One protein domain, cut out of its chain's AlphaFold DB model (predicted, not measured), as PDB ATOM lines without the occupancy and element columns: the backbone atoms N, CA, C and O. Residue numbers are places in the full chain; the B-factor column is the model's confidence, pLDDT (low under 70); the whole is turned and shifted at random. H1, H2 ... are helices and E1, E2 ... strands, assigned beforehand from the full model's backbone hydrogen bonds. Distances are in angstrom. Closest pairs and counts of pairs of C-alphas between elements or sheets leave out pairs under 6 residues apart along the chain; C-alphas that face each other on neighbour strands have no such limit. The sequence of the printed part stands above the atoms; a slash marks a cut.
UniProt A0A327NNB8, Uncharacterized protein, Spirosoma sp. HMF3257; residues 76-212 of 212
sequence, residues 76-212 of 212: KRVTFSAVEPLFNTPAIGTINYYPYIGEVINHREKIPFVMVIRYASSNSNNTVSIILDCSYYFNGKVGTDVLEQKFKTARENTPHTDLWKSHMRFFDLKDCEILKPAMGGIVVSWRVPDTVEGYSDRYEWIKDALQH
ATOM      1  N   LYS A  76      -3.674  29.833  -3.719       87.88
ATOM      2  CA  LYS A  76      -2.388  29.177  -3.474       87.88
ATOM      3  C   LYS A  76      -2.375  28.604  -2.073       87.88
ATOM      4  O   LYS A  76      -2.489  29.344  -1.098       87.88
ATOM      5  N   ARG A  77      -2.224  27.281  -1.980       84.56
ATOM      6  CA  ARG A  77      -2.057  26.604  -0.695       84.56
ATOM      7  C   ARG A  77      -0.765  27.079  -0.047       84.56
ATOM      8  O   ARG A  77       0.274  27.155  -0.697       84.56
ATOM      9  N   VAL A  78      -0.844  27.372   1.237       79.38
ATOM     10  CA  VAL A  78       0.274  27.865   2.036       79.38
ATOM     11  C   VAL A  78       0.393  27.026   3.301       79.38
ATOM     12  O   VAL A  78      -0.555  26.370   3.727       79.38
ATOM     13  N   THR A  79       1.574  27.013   3.900       68.75
ATOM     14  CA  THR A  79       1.810  26.426   5.221       68.75
ATOM     15  C   THR A  79       1.973  27.574   6.201       68.75
ATOM     16  O   THR A  79       3.052  28.149   6.305       68.75
ATOM     17  N   PHE A  80       0.895  27.951   6.886       58.31
ATOM     18  CA  PHE A  80       0.961  28.931   7.965       58.31
ATOM     19  C   PHE A  80       0.673  28.247   9.295       58.31
ATOM     20  O   PHE A  80      -0.460  27.856   9.554       58.31
ATOM     21  N   SER A  81       1.678  28.176  10.162       54.38
ATOM     22  CA  SER A  81       1.489  27.841  11.578       54.38
ATOM     23  C   SER A  81       0.768  28.960  12.347       54.38
ATOM     24  O   SER A  81       0.098  28.700  13.335       54.38
ATOM     25  N   ALA A  82       0.854  30.210  11.880       49.75
ATOM     26  CA  ALA A  82       0.330  31.393  12.572       49.75
ATOM     27  C   ALA A  82      -1.137  31.746  12.248       49.75
ATOM     28  O   ALA A  82      -1.633  32.768  12.714       49.75
ATOM     29  N   VAL A  83      -1.819  30.951  11.418       51.97
ATOM     30  CA  VAL A  83      -3.188  31.240  10.950       51.97
ATOM     31  C   VAL A  83      -4.253  30.543  11.811       51.97
ATOM     32  O   VAL A  83      -5.385  31.006  11.900       51.97
ATOM     33  N   GLU A  84      -3.877  29.473  12.506       54.19
ATOM     34  CA  GLU A  84      -4.726  28.757  13.466       54.19
ATOM     35  C   GLU A  84      -5.327  29.674  14.561       54.19
ATOM     36  O   GLU A  84      -6.539  29.600  14.773       54.19
ATOM     37  N   PRO A  85      -4.585  30.637  15.156       55.03
ATOM     38  CA  PRO A  85      -5.141  31.596  16.120       55.03
ATOM     39  C   PRO A  85      -6.150  32.602  15.535       55.03
ATOM     40  O   PRO A  85      -6.850  33.269  16.296       55.03
ATOM     41  N   LEU A  86      -6.235  32.756  14.203       51.94
ATOM     42  CA  LEU A  86      -7.178  33.692  13.560       51.94
ATOM     43  C   LEU A  86      -8.629  33.227  13.682       51.94
ATOM     44  O   LEU A  86      -9.551  34.042  13.681       51.94
ATOM     45  N   PHE A  87      -8.823  31.914  13.772       57.25
ATOM     46  CA  PHE A  87     -10.121  31.251  13.750       57.25
ATOM     47  C   PHE A  87     -10.371  30.652  15.135       57.25
ATOM     48  O   PHE A  87     -10.362  29.438  15.334       57.25
ATOM     49  N   ASN A  88     -10.515  31.556  16.107       47.34
ATOM     50  CA  ASN A  88     -10.427  31.330  17.552       47.34
ATOM     51  C   ASN A  88     -11.642  30.604  18.176       47.34
ATOM     52  O   ASN A  88     -12.062  30.921  19.289       47.34
ATOM     53  N   THR A  89     -12.217  29.619  17.487       47.72
ATOM     54  CA  THR A  89     -13.304  28.795  18.033       47.72
ATOM     55  C   THR A  89     -12.783  27.381  18.266       47.72
ATOM     56  O   THR A  89     -12.497  26.685  17.292       47.72
ATOM     57  N   PRO A  90     -12.657  26.889  19.508       40.59
ATOM     58  CA  PRO A  90     -12.219  25.520  19.730       40.59
ATOM     59  C   PRO A  90     -13.337  24.567  19.295       40.59
ATOM     60  O   PRO A  90     -14.446  24.611  19.825       40.59
ATOM     61  N   ALA A  91     -13.058  23.701  18.322       44.25
ATOM     62  CA  ALA A  91     -13.840  22.485  18.144       44.25
ATOM     63  C   ALA A  91     -13.131  21.344  18.866       44.25
ATOM     64  O   ALA A  91     -11.922  21.168  18.758       44.25
ATOM     65  N   ILE A  92     -13.909  20.568  19.607       43.78
ATOM     66  CA  ILE A  92     -13.485  19.310  20.210       43.78
ATOM     67  C   ILE A  92     -13.082  18.360  19.066       43.78
ATOM     68  O   ILE A  92     -13.933  18.034  18.242       43.78
ATOM     69  N   GLY A  93     -11.816  17.930  19.000       49.50
ATOM     70  CA  GLY A  93     -11.325  16.935  18.031       49.50
ATOM     71  C   GLY A  93     -10.029  17.324  17.308       49.50
ATOM     72  O   GLY A  93      -9.421  18.351  17.598       49.50
ATOM     73  N   THR A  94      -9.591  16.485  16.361       48.94
ATOM     74  CA  THR A  94      -8.432  16.765  15.499       48.94
ATOM     75  C   THR A  94      -8.811  17.835  14.483       48.94
ATOM     76  O   THR A  94      -9.635  17.577  13.606       48.94
ATOM     77  N   ILE A  95      -8.215  19.021  14.594       59.97
ATOM     78  CA  ILE A  95      -8.454  20.116  13.660       59.97
ATOM     79  C   ILE A  95      -7.342  20.126  12.609       59.97
ATOM     80  O   ILE A  95      -6.188  20.400  12.921       59.97
ATOM     81  N   ASN A  96      -7.688  19.836  11.353       62.16
ATOM     82  CA  ASN A  96      -6.778  20.058  10.227       62.16
ATOM     83  C   ASN A  96      -7.138  21.376   9.541       62.16
ATOM     84  O   ASN A  96      -8.273  21.547   9.085       62.16
ATOM     85  N   TYR A  97      -6.155  22.270   9.445       68.69
ATOM     86  CA  TYR A  97      -6.269  23.548   8.754       68.69
ATOM     87  C   TYR A  97      -5.587  23.477   7.390       68.69
ATOM     88  O   TYR A  97      -4.414  23.115   7.275       68.69
ATOM     89  N   TYR A  98      -6.310  23.881   6.350       79.88
ATOM     90  CA  TYR A  98      -5.770  24.030   5.002       79.88
ATOM     91  C   TYR A  98      -5.888  25.498   4.591       79.88
ATOM     92  O   TYR A  98      -6.943  25.901   4.093       79.88
ATOM     93  N   PRO A  99      -4.850  26.315   4.840       84.12
ATOM     94  CA  PRO A  99      -4.879  27.719   4.488       84.12
ATOM     95  C   PRO A  99      -4.488  27.935   3.023       84.12
ATOM     96  O   PRO A  99      -3.581  27.295   2.478       84.12
ATOM     97  N   TYR A 100      -5.172  28.886   2.406       87.69
ATOM     98  CA  TYR A 100      -4.968  29.348   1.046       87.69
ATOM     99  C   TYR A 100      -4.920  30.870   1.045       87.69
ATOM    100  O   TYR A 100      -5.696  31.525   1.737       87.69
ATOM    101  N   ILE A 101      -4.034  31.437   0.238       89.94
ATOM    102  CA  ILE A 101      -4.078  32.859  -0.104       89.94
ATOM    103  C   ILE A 101      -4.754  33.017  -1.458       89.94
ATOM    104  O   ILE A 101      -4.552  32.194  -2.353       89.94
ATOM    105  N   GLY A 102      -5.541  34.072  -1.606       88.81
ATOM    106  CA  GLY A 102      -6.191  34.414  -2.861       88.81
ATOM    107  C   GLY A 102      -6.463  35.906  -2.952       88.81
ATOM    108  O   GLY A 102      -6.181  36.673  -2.031       88.81
ATOM    109  N   GLU A 103      -7.002  36.315  -4.093       88.56
ATOM    110  CA  GLU A 103      -7.400  37.693  -4.362       88.56
ATOM    111  C   GLU A 103      -8.799  37.679  -4.970       88.56
ATOM    112  O   GLU A 103      -9.056  36.925  -5.907       88.56
ATOM    113  N   VAL A 104      -9.699  38.515  -4.454       86.19
ATOM    114  CA  VAL A 104     -10.972  38.808  -5.115       86.19
ATOM    115  C   VAL A 104     -10.809  40.091  -5.918       86.19
ATOM    116  O   VAL A 104     -10.334  41.099  -5.396       86.19
ATOM    117  N   ILE A 105     -11.209  40.068  -7.188       80.00
ATOM    118  CA  ILE A 105     -11.254  41.273  -8.019       80.00
ATOM    119  C   ILE A 105     -12.592  41.968  -7.775       80.00
ATOM    120  O   ILE A 105     -13.646  41.428  -8.109       80.00
ATOM    121  N   ASN A 106     -12.539  43.177  -7.225       73.62
ATOM    122  CA  ASN A 106     -13.678  44.072  -7.106       73.62
ATOM    123  C   ASN A 106     -13.492  45.254  -8.060       73.62
ATOM    124  O   ASN A 106     -12.680  46.141  -7.801       73.62
ATOM    125  N   HIS A 107     -14.236  45.264  -9.168       72.56
ATOM    126  CA  HIS A 107     -14.086  46.233 -10.258       72.56
ATOM    127  C   HIS A 107     -12.641  46.295 -10.793       72.56
ATOM    128  O   HIS A 107     -12.292  45.577 -11.727       72.56
ATOM    129  N   ARG A 108     -11.796  47.153 -10.206       71.88
ATOM    130  CA  ARG A 108     -10.377  47.350 -10.558       71.88
ATOM    131  C   ARG A 108      -9.418  47.142  -9.386       71.88
ATOM    132  O   ARG A 108      -8.208  47.216  -9.580       71.88
ATOM    133  N   GLU A 109      -9.938  46.891  -8.190       78.25
ATOM    134  CA  GLU A 109      -9.147  46.660  -6.990       78.25
ATOM    135  C   GLU A 109      -9.038  45.160  -6.714       78.25
ATOM    136  O   GLU A 109     -10.013  44.411  -6.804       78.25
ATOM    137  N   LYS A 110      -7.826  44.713  -6.390       83.44
ATOM    138  CA  LYS A 110      -7.565  43.350  -5.939       83.44
ATOM    139  C   LYS A 110      -7.577  43.344  -4.422       83.44
ATOM    140  O   LYS A 110      -6.692  43.927  -3.803       83.44
ATOM    141  N   ILE A 111      -8.563  42.676  -3.840       86.25
ATOM    142  CA  ILE A 111      -8.703  42.543  -2.394       86.25
ATOM    143  C   ILE A 111      -8.087  41.198  -1.988       86.25
ATOM    144  O   ILE A 111      -8.662  40.149  -2.300       86.25
ATOM    145  N   PRO A 112      -6.917  41.187  -1.325       88.06
ATOM    146  CA  PRO A 112      -6.301  39.951  -0.873       88.06
ATOM    147  C   PRO A 112      -7.085  39.361   0.301       88.06
ATOM    148  O   PRO A 112      -7.545  40.079   1.193       88.06
ATOM    149  N   PHE A 113      -7.179  38.038   0.333       88.62
ATOM    150  CA  PHE A 113      -7.793  37.306   1.432       88.62
ATOM    151  C   PHE A 113      -6.989  36.057   1.788       88.62
ATOM    152  O   PHE A 113      -6.221  35.517   0.985       88.62
ATOM    153  N   VAL A 114      -7.203  35.576   3.009       88.69
ATOM    154  CA  VAL A 114      -6.758  34.254   3.458       88.69
ATOM    155  C   VAL A 114      -7.998  33.395   3.656       88.69
ATOM    156  O   VAL A 114      -8.833  33.709   4.494       88.69
ATOM    157  N   MET A 115      -8.130  32.320   2.885       88.56
ATOM    158  CA  MET A 115      -9.175  31.319   3.079       88.56
ATOM    159  C   MET A 115      -8.613  30.166   3.898       88.56
ATOM    160  O   MET A 115      -7.507  29.695   3.638       88.56
ATOM    161  N   VAL A 116      -9.381  29.670   4.856       84.81
ATOM    162  CA  VAL A 116      -9.013  28.507   5.654       84.81
ATOM    163  C   VAL A 116     -10.145  27.509   5.662       84.81
ATOM    164  O   VAL A 116     -11.277  27.838   6.002       84.81
ATOM    165  N   ILE A 117      -9.802  26.275   5.302       81.88
ATOM    166  CA  ILE A 117     -10.691  25.128   5.419       81.88
ATOM    167  C   ILE A 117     -10.328  24.397   6.704       81.88
ATOM    168  O   ILE A 117      -9.178  23.986   6.885       81.88
ATOM    169  N   ARG A 118     -11.313  24.236   7.581       76.88
ATOM    170  CA  ARG A 118     -11.193  23.551   8.858       76.88
ATOM    171  C   ARG A 118     -12.041  22.291   8.847       76.88
ATOM    172  O   ARG A 118     -13.253  22.361   8.682       76.88
ATOM    173  N   TYR A 119     -11.408  21.148   9.085       71.81
ATOM    174  CA  TYR A 119     -12.112  19.887   9.307       71.81
ATOM    175  C   TYR A 119     -12.208  19.650  10.812       71.81
ATOM    176  O   TYR A 119     -11.182  19.480  11.467       71.81
ATOM    177  N   ALA A 120     -13.423  19.644  11.351       62.25
ATOM    178  CA  ALA A 120     -13.705  19.313  12.740       62.25
ATOM    179  C   ALA A 120     -14.557  18.043  12.798       62.25
ATOM    180  O   ALA A 120     -15.588  17.944  12.138       62.25
ATOM    181  N   SER A 121     -14.151  17.061  13.598       56.09
ATOM    182  CA  SER A 121     -14.966  15.873  13.865       56.09
ATOM    183  C   SER A 121     -15.627  15.999  15.232       56.09
ATOM    184  O   SER A 121     -14.921  16.014  16.236       56.09
ATOM    185  N   SER A 122     -16.957  16.029  15.293       51.38
ATOM    186  CA  SER A 122     -17.665  15.880  16.571       51.38
ATOM    187  C   SER A 122     -18.109  14.431  16.759       51.38
ATOM    188  O   SER A 122     -18.758  13.853  15.882       51.38
ATOM    189  N   ASN A 123     -17.748  13.842  17.901       46.47
ATOM    190  CA  ASN A 123     -18.319  12.580  18.359       46.47
ATOM    191  C   ASN A 123     -19.595  12.895  19.138       46.47
ATOM    192  O   ASN A 123     -19.537  13.317  20.289       46.47
ATOM    193  N   SER A 124     -20.747  12.691  18.504       46.09
ATOM    194  CA  SER A 124     -22.005  12.503  19.233       46.09
ATOM    195  C   SER A 124     -22.255  11.003  19.370       46.09
ATOM    196  O   SER A 124     -21.794  10.258  18.512       46.09
ATOM    197  N   ASN A 125     -22.950  10.580  20.429       42.38
ATOM    198  CA  ASN A 125     -23.073   9.222  20.994       42.38
ATOM    199  C   ASN A 125     -23.197   7.984  20.065       42.38
ATOM    200  O   ASN A 125     -23.240   6.897  20.618       42.38
ATOM    201  N   ASN A 126     -23.250   8.095  18.730       42.03
ATOM    202  CA  ASN A 126     -23.016   7.013  17.753       42.03
ATOM    203  C   ASN A 126     -22.659   7.499  16.319       42.03
ATOM    204  O   ASN A 126     -22.662   6.709  15.374       42.03
ATOM    205  N   THR A 127     -22.349   8.784  16.119       38.19
ATOM    206  CA  THR A 127     -22.121   9.384  14.793       38.19
ATOM    207  C   THR A 127     -20.952  10.361  14.834       38.19
ATOM    208  O   THR A 127     -21.017  11.390  15.512       38.19
ATOM    209  N   VAL A 128     -19.904  10.054  14.058       45.53
ATOM    210  CA  VAL A 128     -18.825  10.995  13.735       45.53
ATOM    211  C   VAL A 128     -19.362  11.960  12.681       45.53
ATOM    212  O   VAL A 128     -19.529  11.585  11.520       45.53
ATOM    213  N   SER A 129     -19.660  13.197  13.070       46.03
ATOM    214  CA  SER A 129     -19.995  14.252  12.110       46.03
ATOM    215  C   SER A 129     -18.725  15.016  11.753       46.03
ATOM    216  O   SER A 129     -18.109  15.618  12.635       46.03
ATOM    217  N   ILE A 130     -18.324  14.972  10.479       56.62
ATOM    218  CA  ILE A 130     -17.256  15.823   9.942       56.62
ATOM    219  C   ILE A 130     -17.900  17.146   9.532       56.62
ATOM    220  O   ILE A 130     -18.612  17.217   8.530       56.62
ATOM    221  N   ILE A 131     -17.659  18.182  10.326       60.09
ATOM    222  CA  ILE A 131     -18.017  19.562  10.029       60.09
ATOM    223  C   ILE A 131     -16.843  20.177   9.276       60.09
ATOM    224  O   ILE A 131     -15.700  20.120   9.728       60.09
ATOM    225  N   LEU A 132     -17.137  20.743   8.111       69.56
ATOM    226  CA  LEU A 132     -16.182  21.504   7.329       69.56
ATOM    227  C   LEU A 132     -16.543  22.981   7.464       69.56
ATOM    228  O   LEU A 132     -17.571  23.401   6.935       69.56
ATOM    229  N   ASP A 133     -15.720  23.751   8.167       77.62
ATOM    230  CA  ASP A 133     -15.856  25.206   8.212       77.62
ATOM    231  C   ASP A 133     -14.929  25.814   7.149       77.62
ATOM    232  O   ASP A 133     -13.757  25.448   7.054       77.62
ATOM    233  N   CYS A 134     -15.444  26.725   6.332       83.25
ATOM    234  CA  CYS A 134     -14.668  27.499   5.372       83.25
ATOM    235  C   CYS A 134     -14.770  28.975   5.742       83.25
ATOM    236  O   CYS A 134     -15.864  29.546   5.745       83.25
ATOM    237  N   SER A 135     -13.631  29.579   6.063       86.38
ATOM    238  CA  SER A 135     -13.557  30.954   6.545       86.38
ATOM    239  C   SER A 135     -12.669  31.796   5.640       86.38
ATOM    240  O   SER A 135     -11.558  31.392   5.309       86.38
ATOM    241  N   TYR A 136     -13.139  32.985   5.276       87.69
ATOM    242  CA  TYR A 136     -12.408  33.969   4.487       87.69
ATOM    243  C   TYR A 136     -12.063  35.157   5.372       87.69
ATOM    244  O   TYR A 136     -12.949  35.829   5.895       87.69
ATOM    245  N   TYR A 137     -10.770  35.403   5.540       88.62
ATOM    246  CA  TYR A 137     -10.232  36.526   6.285       88.62
ATOM    247  C   TYR A 137      -9.757  37.623   5.335       88.62
ATOM    248  O   TYR A 137      -8.858  37.412   4.517       88.62
ATOM    249  N   PHE A 138     -10.324  38.813   5.500       87.00
ATOM    250  CA  PHE A 138      -9.945  40.029   4.796       87.00
ATOM    251  C   PHE A 138      -9.173  40.923   5.759       87.00
ATOM    252  O   PHE A 138      -9.713  41.398   6.764       87.00
ATOM    253  N   ASN A 139      -7.890  41.141   5.466       81.00
ATOM    254  CA  ASN A 139      -7.034  41.973   6.301       81.00
ATOM    255  C   ASN A 139      -7.438  43.444   6.159       81.00
ATOM    256  O   ASN A 139      -7.111  44.102   5.177       81.00
ATOM    257  N   GLY A 140      -8.150  43.952   7.156       63.72
ATOM    258  CA  GLY A 140      -8.761  45.274   7.125       63.72
ATOM    259  C   GLY A 140      -7.982  46.312   7.923       63.72
ATOM    260  O   GLY A 140      -8.558  47.015   8.743       63.72
ATOM    261  N   LYS A 141      -6.670  46.461   7.706       62.53
ATOM    262  CA  LYS A 141      -5.923  47.555   8.364       62.53
ATOM    263  C   LYS A 141      -6.529  48.949   8.083       62.53
ATOM    264  O   LYS A 141      -6.287  49.861   8.865       62.53
ATOM    265  N   VAL A 142      -7.353  49.092   7.034       57.81
ATOM    266  CA  VAL A 142      -8.261  50.224   6.769       57.81
ATOM    267  C   VAL A 142      -9.567  49.677   6.156       57.81
ATOM    268  O   VAL A 142      -9.504  48.790   5.309       57.81
ATOM    269  N   GLY A 143     -10.742  50.176   6.565       73.69
ATOM    270  CA  GLY A 143     -12.029  49.863   5.909       73.69
ATOM    271  C   GLY A 143     -12.802  48.639   6.428       73.69
ATOM    272  O   GLY A 143     -13.741  48.197   5.766       73.69
ATOM    273  N   THR A 144     -12.468  48.099   7.607       82.50
ATOM    274  CA  THR A 144     -13.192  46.958   8.214       82.50
ATOM    275  C   THR A 144     -14.678  47.191   8.377       82.50
ATOM    276  O   THR A 144     -15.451  46.277   8.128       82.50
ATOM    277  N   ASP A 145     -15.080  48.386   8.802       85.31
ATOM    278  CA  ASP A 145     -16.490  48.686   9.071       85.31
ATOM    279  C   ASP A 145     -17.302  48.695   7.775       85.31
ATOM    280  O   ASP A 145     -18.416  48.177   7.731       85.31
ATOM    281  N   VAL A 146     -16.696  49.189   6.692       87.31
ATOM    282  CA  VAL A 146     -17.285  49.165   5.350       87.31
ATOM    283  C   VAL A 146     -17.418  47.724   4.857       87.31
ATOM    284  O   VAL A 146     -18.488  47.335   4.400       87.31
ATOM    285  N   LEU A 147     -16.363  46.911   4.983       88.12
ATOM    286  CA  LEU A 147     -16.406  45.495   4.603       88.12
ATOM    287  C   LEU A 147     -17.449  44.719   5.413       88.12
ATOM    288  O   LEU A 147     -18.219  43.947   4.851       88.12
ATOM    289  N   GLU A 148     -17.514  44.948   6.725       90.25
ATOM    290  CA  GLU A 148     -18.517  44.332   7.591       90.25
ATOM    291  C   GLU A 148     -19.934  44.686   7.135       90.25
ATOM    292  O   GLU A 148     -20.781  43.800   7.015       90.25
ATOM    293  N   GLN A 149     -20.192  45.967   6.862       90.25
ATOM    294  CA  GLN A 149     -21.502  46.434   6.425       90.25
ATOM    295  C   GLN A 149     -21.891  45.845   5.066       90.25
ATOM    296  O   GLN A 149     -23.038  45.424   4.903       90.25
ATOM    297  N   LYS A 150     -20.945  45.745   4.125       90.88
ATOM    298  CA  LYS A 150     -21.145  45.082   2.829       90.88
ATOM    299  C   LYS A 150     -21.558  43.622   3.010       90.88
ATOM    300  O   LYS A 150     -22.611  43.214   2.527       90.88
ATOM    301  N   PHE A 151     -20.800  42.853   3.796       92.56
ATOM    302  CA  PHE A 151     -21.121  41.444   4.045       92.56
ATOM    303  C   PHE A 151     -22.438  41.259   4.808       92.56
ATOM    304  O   PHE A 151     -23.201  40.350   4.486       92.56
ATOM    305  N   LYS A 152     -22.745  42.119   5.789       92.81
ATOM    306  CA  LYS A 152     -24.023  42.075   6.517       92.81
ATOM    307  C   LYS A 152     -25.205  42.357   5.594       92.81
ATOM    308  O   LYS A 152     -26.153  41.577   5.587       92.81
ATOM    309  N   THR A 153     -25.105  43.400   4.772       92.75
ATOM    310  CA  THR A 153     -26.118  43.748   3.764       92.75
ATOM    311  C   THR A 153     -26.318  42.605   2.771       92.75
ATOM    312  O   THR A 153     -27.446  42.186   2.516       92.75
ATOM    313  N   ALA A 154     -25.228  42.036   2.249       92.19
ATOM    314  CA  ALA A 154     -25.291  40.897   1.340       92.19
ATOM    315  C   ALA A 154     -25.974  39.685   1.992       92.19
ATOM    316  O   ALA A 154     -26.830  39.053   1.373       92.19
ATOM    317  N   ARG A 155     -25.661  39.386   3.259       93.12
ATOM    318  CA  ARG A 155     -26.281  38.284   4.013       93.12
ATOM    319  C   ARG A 155     -27.781  38.496   4.198       93.12
ATOM    320  O   ARG A 155     -28.554  37.560   4.020       93.12
ATOM    321  N   GLU A 156     -28.197  39.711   4.538       91.94
ATOM    322  CA  GLU A 156     -29.613  40.058   4.707       91.94
ATOM    323  C   GLU A 156     -30.397  39.897   3.398       91.94
ATOM    324  O   GLU A 156     -31.480  39.304   3.401       91.94
ATOM    325  N   ASN A 157     -29.796  40.322   2.284       90.75
ATOM    326  CA  ASN A 157     -30.362  40.216   0.937       90.75
ATOM    327  C   ASN A 157     -30.282  38.806   0.335       90.75
ATOM    328  O   ASN A 157     -30.929  38.529  -0.675       90.75
ATOM    329  N   THR A 158     -29.508  37.903   0.935       89.12
ATOM    330  CA  THR A 158     -29.429  36.515   0.480       89.12
ATOM    331  C   THR A 158     -30.761  35.820   0.787       89.12
ATOM    332  O   THR A 158     -31.258  35.914   1.916       89.12
ATOM    333  N   PRO A 159     -31.403  35.155  -0.187       84.94
ATOM    334  CA  PRO A 159     -32.594  34.360   0.075       84.94
ATOM    335  C   PRO A 159     -32.217  33.059   0.785       84.94
ATOM    336  O   PRO A 159     -31.130  32.525   0.576       84.94
ATOM    337  N   HIS A 160     -33.137  32.532   1.595       81.19
ATOM    338  CA  HIS A 160     -32.967  31.185   2.125       81.19
ATOM    339  C   HIS A 160     -32.987  30.160   0.991       81.19
ATOM    340  O   HIS A 160     -33.710  30.306   0.004       81.19
ATOM    341  N   THR A 161     -32.203  29.104   1.150       71.62
ATOM    342  CA  THR A 161     -32.129  28.039   0.153       71.62
ATOM    343  C   THR A 161     -33.376  27.142   0.256       71.62
ATOM    344  O   THR A 161     -33.710  26.675   1.343       71.62
ATOM    345  N   ASP A 162     -34.069  26.876  -0.863       62.22
ATOM    346  CA  ASP A 162     -35.309  26.072  -0.893       62.22
ATOM    347  C   ASP A 162     -35.188  24.717  -0.167       62.22
ATOM    348  O   ASP A 162     -34.173  24.032  -0.276       62.22
ATOM    349  N   LEU A 163     -36.272  24.259   0.476       55.19
ATOM    350  CA  LEU A 163     -36.354  22.993   1.237       55.19
ATOM    351  C   LEU A 163     -35.879  21.747   0.466       55.19
ATOM    352  O   LEU A 163     -35.317  20.823   1.054       55.19
ATOM    353  N   TRP A 164     -36.084  21.712  -0.853       44.44
ATOM    354  CA  TRP A 164     -35.618  20.618  -1.716       44.44
ATOM    355  C   TRP A 164     -34.104  20.643  -1.935       44.44
ATOM    356  O   TRP A 164     -33.458  19.593  -1.958       44.44
ATOM    357  N   LYS A 165     -33.518  21.842  -2.024       45.62
ATOM    358  CA  LYS A 165     -32.066  22.029  -1.995       45.62
ATOM    359  C   LYS A 165     -31.517  21.798  -0.583       45.62
ATOM    360  O   LYS A 165     -30.446  21.216  -0.477       45.62
ATOM    361  N   SER A 166     -32.262  22.116   0.481       45.25
ATOM    362  CA  SER A 166     -31.843  21.879   1.873       45.25
ATOM    363  C   SER A 166     -31.816  20.390   2.257       45.25
ATOM    364  O   SER A 166     -30.907  19.965   2.967       45.25
ATOM    365  N   HIS A 167     -32.726  19.567   1.713       39.38
ATOM    366  CA  HIS A 167     -32.703  18.105   1.885       39.38
ATOM    367  C   HIS A 167     -31.587  17.416   1.090       39.38
ATOM    368  O   HIS A 167     -31.084  16.378   1.521       39.38
ATOM    369  N   MET A 168     -31.205  17.957  -0.074       44.62
ATOM    370  CA  MET A 168     -30.200  17.333  -0.941       44.62
ATOM    371  C   MET A 168     -28.787  17.893  -0.764       44.62
ATOM    372  O   MET A 168     -27.840  17.136  -0.988       44.62
ATOM    373  N   ARG A 169     -28.601  19.158  -0.351       43.41
ATOM    374  CA  ARG A 169     -27.284  19.753  -0.071       43.41
ATOM    375  C   ARG A 169     -27.312  20.943   0.920       43.41
ATOM    376  O   ARG A 169     -27.671  22.051   0.560       43.41
ATOM    377  N   PHE A 170     -26.802  20.690   2.127       56.75
ATOM    378  CA  PHE A 170     -25.762  21.447   2.855       56.75
ATOM    379  C   PHE A 170     -25.798  22.996   2.872       56.75
ATOM    380  O   PHE A 170     -25.347  23.629   1.923       56.75
ATOM    381  N   PHE A 171     -26.149  23.537   4.050       65.31
ATOM    382  CA  PHE A 171     -25.840  24.869   4.610       65.31
ATOM    383  C   PHE A 171     -26.172  26.092   3.742       65.31
ATOM    384  O   PHE A 171     -25.519  26.371   2.733       65.31
ATOM    385  N   ASP A 172     -27.161  26.856   4.202       75.94
ATOM    386  CA  ASP A 172     -27.636  28.080   3.570       75.94
ATOM    387  C   ASP A 172     -26.531  29.149   3.519       75.94
ATOM    388  O   ASP A 172     -25.827  29.372   4.506       75.94
ATOM    389  N   LEU A 173     -26.376  29.841   2.383       82.94
ATOM    390  CA  LEU A 173     -25.449  30.982   2.282       82.94
ATOM    391  C   LEU A 173     -25.826  32.091   3.269       82.94
ATOM    392  O   LEU A 173     -24.942  32.806   3.746       82.94
ATOM    393  N   LYS A 174     -27.120  32.187   3.596       86.75
ATOM    394  CA  LYS A 174     -27.672  33.097   4.600       86.75
ATOM    395  C   LYS A 174     -27.145  32.848   6.012       86.75
ATOM    396  O   LYS A 174     -27.021  33.799   6.782       86.75
ATOM    397  N   ASP A 175     -26.780  31.611   6.333       84.19
ATOM    398  CA  ASP A 175     -26.333  31.201   7.670       84.19
ATOM    399  C   ASP A 175     -24.840  31.502   7.905       84.19
ATOM    400  O   ASP A 175     -24.155  30.805   8.655       84.19
ATOM    401  N   CYS A 176     -24.302  32.529   7.241       87.00
ATOM    402  CA  CYS A 176     -22.909  32.918   7.389       87.00
ATOM    403  C   CYS A 176     -22.651  33.676   8.695       87.00
ATOM    404  O   CYS A 176     -23.414  34.558   9.117       87.00
ATOM    405  N   GLU A 177     -21.521  33.358   9.320       88.38
ATOM    406  CA  GLU A 177     -20.994  34.092  10.462       88.38
ATOM    407  C   GLU A 177     -20.051  35.188   9.963       88.38
ATOM    408  O   GLU A 177     -19.113  34.918   9.216       88.38
ATOM    409  N   ILE A 178     -20.290  36.430  10.387       89.38
ATOM    410  CA  ILE A 178     -19.445  37.588  10.074       89.38
ATOM    411  C   ILE A 178     -18.936  38.146  11.398       89.38
ATOM    412  O   ILE A 178     -19.742  38.534  12.246       89.38
ATOM    413  N   LEU A 179     -17.616  38.186  11.587       88.06
ATOM    414  CA  LEU A 179     -17.007  38.626  12.843       88.06
ATOM    415  C   LEU A 179     -15.692  39.388  12.643       88.06
ATOM    416  O   LEU A 179     -15.001  39.238  11.634       88.06
ATOM    417  N   LYS A 180     -15.343  40.202  13.643       85.06
ATOM    418  CA  LYS A 180     -14.094  40.970  13.733       85.06
ATOM    419  C   LYS A 180     -13.130  40.270  14.694       85.06
ATOM    420  O   LYS A 180     -13.376  40.305  15.902       85.06
ATOM    421  N   PRO A 181     -12.055  39.623  14.217       78.38
ATOM    422  CA  PRO A 181     -11.073  39.032  15.114       78.38
ATOM    423  C   PRO A 181     -10.242  40.124  15.809       78.38
ATOM    424  O   PRO A 181     -10.055  41.223  15.285       78.38
ATOM    425  N   ALA A 182      -9.698  39.808  16.987       73.25
ATOM    426  CA  ALA A 182      -8.967  40.760  17.835       73.25
ATOM    427  C   ALA A 182      -7.727  41.382  17.165       73.25
ATOM    428  O   ALA A 182      -7.284  42.459  17.551       73.25
ATOM    429  N   MET A 183      -7.173  40.723  16.148       70.25
ATOM    430  CA  MET A 183      -6.018  41.219  15.402       70.25
ATOM    431  C   MET A 183      -6.365  42.079  14.176       70.25
ATOM    432  O   MET A 183      -5.495  42.356  13.349       70.25
ATOM    433  N   GLY A 184      -7.621  42.523  14.080       77.31
ATOM    434  CA  GLY A 184      -8.128  43.367  13.001       77.31
ATOM    435  C   GLY A 184      -8.625  42.568  11.798       77.31
ATOM    436  O   GLY A 184      -8.418  41.364  11.715       77.31
ATOM    437  N   GLY A 185      -9.298  43.243  10.863       85.81
ATOM    438  CA  GLY A 185      -9.906  42.614   9.686       85.81
ATOM    439  C   GLY A 185     -11.329  42.099   9.897       85.81
ATOM    440  O   GLY A 185     -11.972  42.391  10.904       85.81
ATOM    441  N   ILE A 186     -11.826  41.367   8.901       89.19
ATOM    442  CA  ILE A 186     -13.153  40.739   8.901       89.19
ATOM    443  C   ILE A 186     -13.017  39.282   8.485       89.19
ATOM    444  O   ILE A 186     -12.337  38.976   7.506       89.19
ATOM    445  N   VAL A 187     -13.683  38.397   9.222       88.88
ATOM    446  CA  VAL A 187     -13.859  36.993   8.859       88.88
ATOM    447  C   VAL A 187     -15.305  36.775   8.449       88.88
ATOM    448  O   VAL A 187     -16.215  37.162   9.182       88.88
ATOM    449  N   VAL A 188     -15.504  36.118   7.308       89.81
ATOM    450  CA  VAL A 188     -16.795  35.547   6.912       89.81
ATOM    451  C   VAL A 188     -16.653  34.032   6.859       89.81
ATOM    452  O   VAL A 188     -15.726  33.526   6.227       89.81
ATOM    453  N   SER A 189     -17.524  33.310   7.555       87.38
ATOM    454  CA  SER A 189     -17.404  31.871   7.768       87.38
ATOM    455  C   SER A 189     -18.707  31.140   7.480       87.38
ATOM    456  O   SER A 189     -19.790  31.610   7.825       87.38
ATOM    457  N   TRP A 190     -18.583  29.957   6.888       84.88
ATOM    458  CA  TRP A 190     -19.688  29.039   6.644       84.88
ATOM    459  C   TRP A 190     -19.300  27.628   7.043       84.88
ATOM    460  O   TRP A 190     -18.161  27.206   6.848       84.88
ATOM    461  N   ARG A 191     -20.297  26.844   7.442       77.50
ATOM    462  CA  ARG A 191     -20.226  25.392   7.280       77.50
ATOM    463  C   ARG A 191     -20.497  25.061   5.821       77.50
ATOM    464  O   ARG A 191     -21.467  25.557   5.256       77.50
ATOM    465  N   VAL A 192     -19.656  24.249   5.192       72.25
ATOM    466  CA  VAL A 192     -19.768  23.969   3.752       72.25
ATOM    467  C   VAL A 192     -19.672  22.476   3.446       72.25
ATOM    468  O   VAL A 192     -19.107  21.706   4.219       72.25
ATOM    469  N   PRO A 193     -20.240  22.005   2.325       70.06
ATOM    470  CA  PRO A 193     -19.899  20.691   1.804       70.06
ATOM    471  C   PRO A 193     -18.498  20.709   1.178       70.06
ATOM    472  O   PRO A 193     -18.126  21.667   0.508       70.06
ATOM    473  N   ASP A 194     -17.758  19.608   1.315       74.44
ATOM    474  CA  ASP A 194     -16.460  19.418   0.651       74.44
ATOM    475  C   ASP A 194     -16.635  19.091  -0.849       74.44
ATOM    476  O   ASP A 194     -16.384  17.966  -1.286       74.44
ATOM    477  N   THR A 195     -17.172  20.035  -1.631       77.44
ATOM    478  CA  THR A 195     -17.384  19.908  -3.088       77.44
ATOM    479  C   THR A 195     -17.061  21.208  -3.822       77.44
ATOM    480  O   THR A 195     -17.101  22.287  -3.234       77.44
ATOM    481  N   VAL A 196     -16.773  21.115  -5.127       80.31
ATOM    482  CA  VAL A 196     -16.446  22.279  -5.974       80.31
ATOM    483  C   VAL A 196     -17.578  23.304  -5.987       80.31
ATOM    484  O   VAL A 196     -17.315  24.487  -5.815       80.31
ATOM    485  N   GLU A 197     -18.830  22.867  -6.134       81.50
ATOM    486  CA  GLU A 197     -19.992  23.767  -6.103       81.50
ATOM    487  C   GLU A 197     -20.107  24.446  -4.738       81.50
ATOM    488  O   GLU A 197     -20.363  25.641  -4.654       81.50
ATOM    489  N   GLY A 198     -19.799  23.689  -3.676       79.75
ATOM    490  CA  GLY A 198     -19.666  24.192  -2.318       79.75
ATOM    491  C   GLY A 198     -18.784  25.435  -2.259       79.75
ATOM    492  O   GLY A 198     -19.257  26.509  -1.899       79.75
ATOM    493  N   TYR A 199     -17.519  25.299  -2.653       85.25
ATOM    494  CA  TYR A 199     -16.556  26.402  -2.637       85.25
ATOM    495  C   TYR A 199     -16.898  27.511  -3.645       85.25
ATOM    496  O   TYR A 199     -16.745  28.691  -3.326       85.25
ATOM    497  N   SER A 200     -17.402  27.150  -4.827       87.25
ATOM    498  CA  SER A 200     -17.736  28.095  -5.895       87.25
ATOM    499  C   SER A 200     -18.862  29.045  -5.505       87.25
ATOM    500  O   SER A 200     -18.703  30.250  -5.674       87.25
ATOM    501  N   ASP A 201     -19.958  28.539  -4.935       86.19
ATOM    502  CA  ASP A 201     -21.108  29.370  -4.557       86.19
ATOM    503  C   ASP A 201     -20.711  30.463  -3.552       86.19
ATOM    504  O   ASP A 201     -21.168  31.597  -3.642       86.19
ATOM    505  N   ARG A 202     -19.823  30.143  -2.600       87.56
ATOM    506  CA  ARG A 202     -19.387  31.092  -1.559       87.56
ATOM    507  C   ARG A 202     -18.383  32.086  -2.115       87.56
ATOM    508  O   ARG A 202     -18.428  33.257  -1.760       87.56
ATOM    509  N   TYR A 203     -17.490  31.633  -2.990       89.19
ATOM    510  CA  TYR A 203     -16.554  32.526  -3.656       89.19
ATOM    511  C   TYR A 203     -17.277  33.561  -4.527       89.19
ATOM    512  O   TYR A 203     -16.957  34.747  -4.453       89.19
ATOM    513  N   GLU A 204     -18.292  33.140  -5.285       89.56
ATOM    514  CA  GLU A 204     -19.140  34.059  -6.052       89.56
ATOM    515  C   GLU A 204     -19.967  34.967  -5.134       89.56
ATOM    516  O   GLU A 204     -19.982  36.177  -5.334       89.56
ATOM    517  N   TRP A 205     -20.531  34.436  -4.046       91.31
ATOM    518  CA  TRP A 205     -21.226  35.259  -3.053       91.31
ATOM    519  C   TRP A 205     -20.330  36.359  -2.464       91.31
ATOM    520  O   TRP A 205     -20.755  37.502  -2.324       91.31
ATOM    521  N   ILE A 206     -19.071  36.043  -2.140       91.25
ATOM    522  CA  ILE A 206     -18.097  37.022  -1.640       91.25
ATOM    523  C   ILE A 206     -17.812  38.090  -2.696       91.25
ATOM    524  O   ILE A 206     -17.725  39.270  -2.358       91.25
ATOM    525  N   LYS A 207     -17.646  37.690  -3.963       89.81
ATOM    526  CA  LYS A 207     -17.433  38.627  -5.073       89.81
ATOM    527  C   LYS A 207     -18.591  39.609  -5.183       89.81
ATOM    528  O   LYS A 207     -18.340  40.812  -5.232       89.81
ATOM    529  N   ASP A 208     -19.818  39.109  -5.158       89.38
ATOM    530  CA  ASP A 208     -21.025  39.929  -5.254       89.38
ATOM    531  C   ASP A 208     -21.163  40.850  -4.035       89.38
ATOM    532  O   ASP A 208     -21.382  42.053  -4.177       89.38
ATOM    533  N   ALA A 209     -20.934  40.324  -2.829       89.75
ATOM    534  CA  ALA A 209     -20.994  41.098  -1.593       89.75
ATOM    535  C   ALA A 209     -19.989  42.258  -1.564       89.75
ATOM    536  O   ALA A 209     -20.272  43.301  -0.985       89.75
ATOM    537  N   LEU A 210     -18.813  42.100  -2.174       87.50
ATOM    538  CA  LEU A 210     -17.801  43.158  -2.220       87.50
ATOM    539  C   LEU A 210     -18.122  44.246  -3.260       87.50
ATOM    540  O   LEU A 210     -17.672  45.388  -3.097       87.50
ATOM    541  N   GLN A 211     -18.891  43.918  -4.301       82.38
ATOM    542  CA  GLN A 211     -19.267  44.847  -5.372       82.38
ATOM    543  C   GLN A 211     -20.371  45.829  -4.967       82.38
ATOM    544  O   GLN A 211     -20.366  46.963  -5.449       82.38
ATOM    545  N   HIS A 212     -21.276  45.410  -4.083       68.38
ATOM    546  CA  HIS A 212     -22.373  46.224  -3.544       68.38
ATOM    547  C   HIS A 212     -21.990  46.905  -2.231       68.38
ATOM    548  O   HIS A 212     -22.524  47.995  -1.945       68.38
TER     549      HIS A 212
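This is residues 76 to 212 of the 212 residues of an uncharacterized protein of Spirosoma sp. HMF3257 (UniProt A0A327NNB8). A twisted sheet of five strands has helices H1 and H3 over one face, meeting at a steep tilt, while the small helix H2, residues 163 to 168, sticks out. The long hairpin of E2 and E3 reaches far to one end. The printed part has 137 residues, in the order E1 E2 E3 H1 H2 E4 E5 H3; the sheet order is E1 E2 E3 E5 E4, all antiparallel, and the class is mixed. It is compact, with a radius of gyration of the C-alphas of 15.2 A and spans of 49 by 39 by 25 A.

Residues 76 to 77 pair antiparallel with residues 100 to 101 of E1, residues 96 to 106. E1, E2, residues 109 to 124, and E3, residues 127 to 138, form a meander, each strand the antiparallel neighbour of the one before; N 100 and O 115 are 2.8 A apart, N 116 and O 135 2.8 A. H1, residues 144 to 157, is on the sheet at a height of 9.5 A, over E5, residues 186 to 191, and E4, residues 177 to 179. H2 is not on the sheet. N 136 and O 188 of E3 and E5 are 2.8 A apart, N 189 and O 177 of E5 and E4 2.8 A. E3, H1, H2 and E4 form a split strand-helix-strand unit, two strands running the same way with E5 between them, its crossover right-handed. H3, residues 196 to 211, is on the sheet and with residues 206 to 210 alone touches H1, closest at the C-alphas of Ala 154 and Ala 209, 5.2 A, at a steep tilt of 63 degrees, opposite ways. Every O i to N i+4 pair is within hydrogen-bond range in H1 and H2, and 11 of 12 in H3.

E1 begins at C-alpha 96 (-6.778, 20.058, 10.227) and measures 30.4 A, E2 44.9 A, E3 34.5 A, H1 19.8 A and H3 22.8 A, ending at C-alpha 211 (-19.267, 44.847, -5.372).

The C-alphas farthest apart, of Arg 108 and Asn 125, are 51.1 A apart. The printed part has no cut and no long link. pLDDT is under 70 in 46 residues, among them 79 to 97, 120 to 132 and 162 to 171.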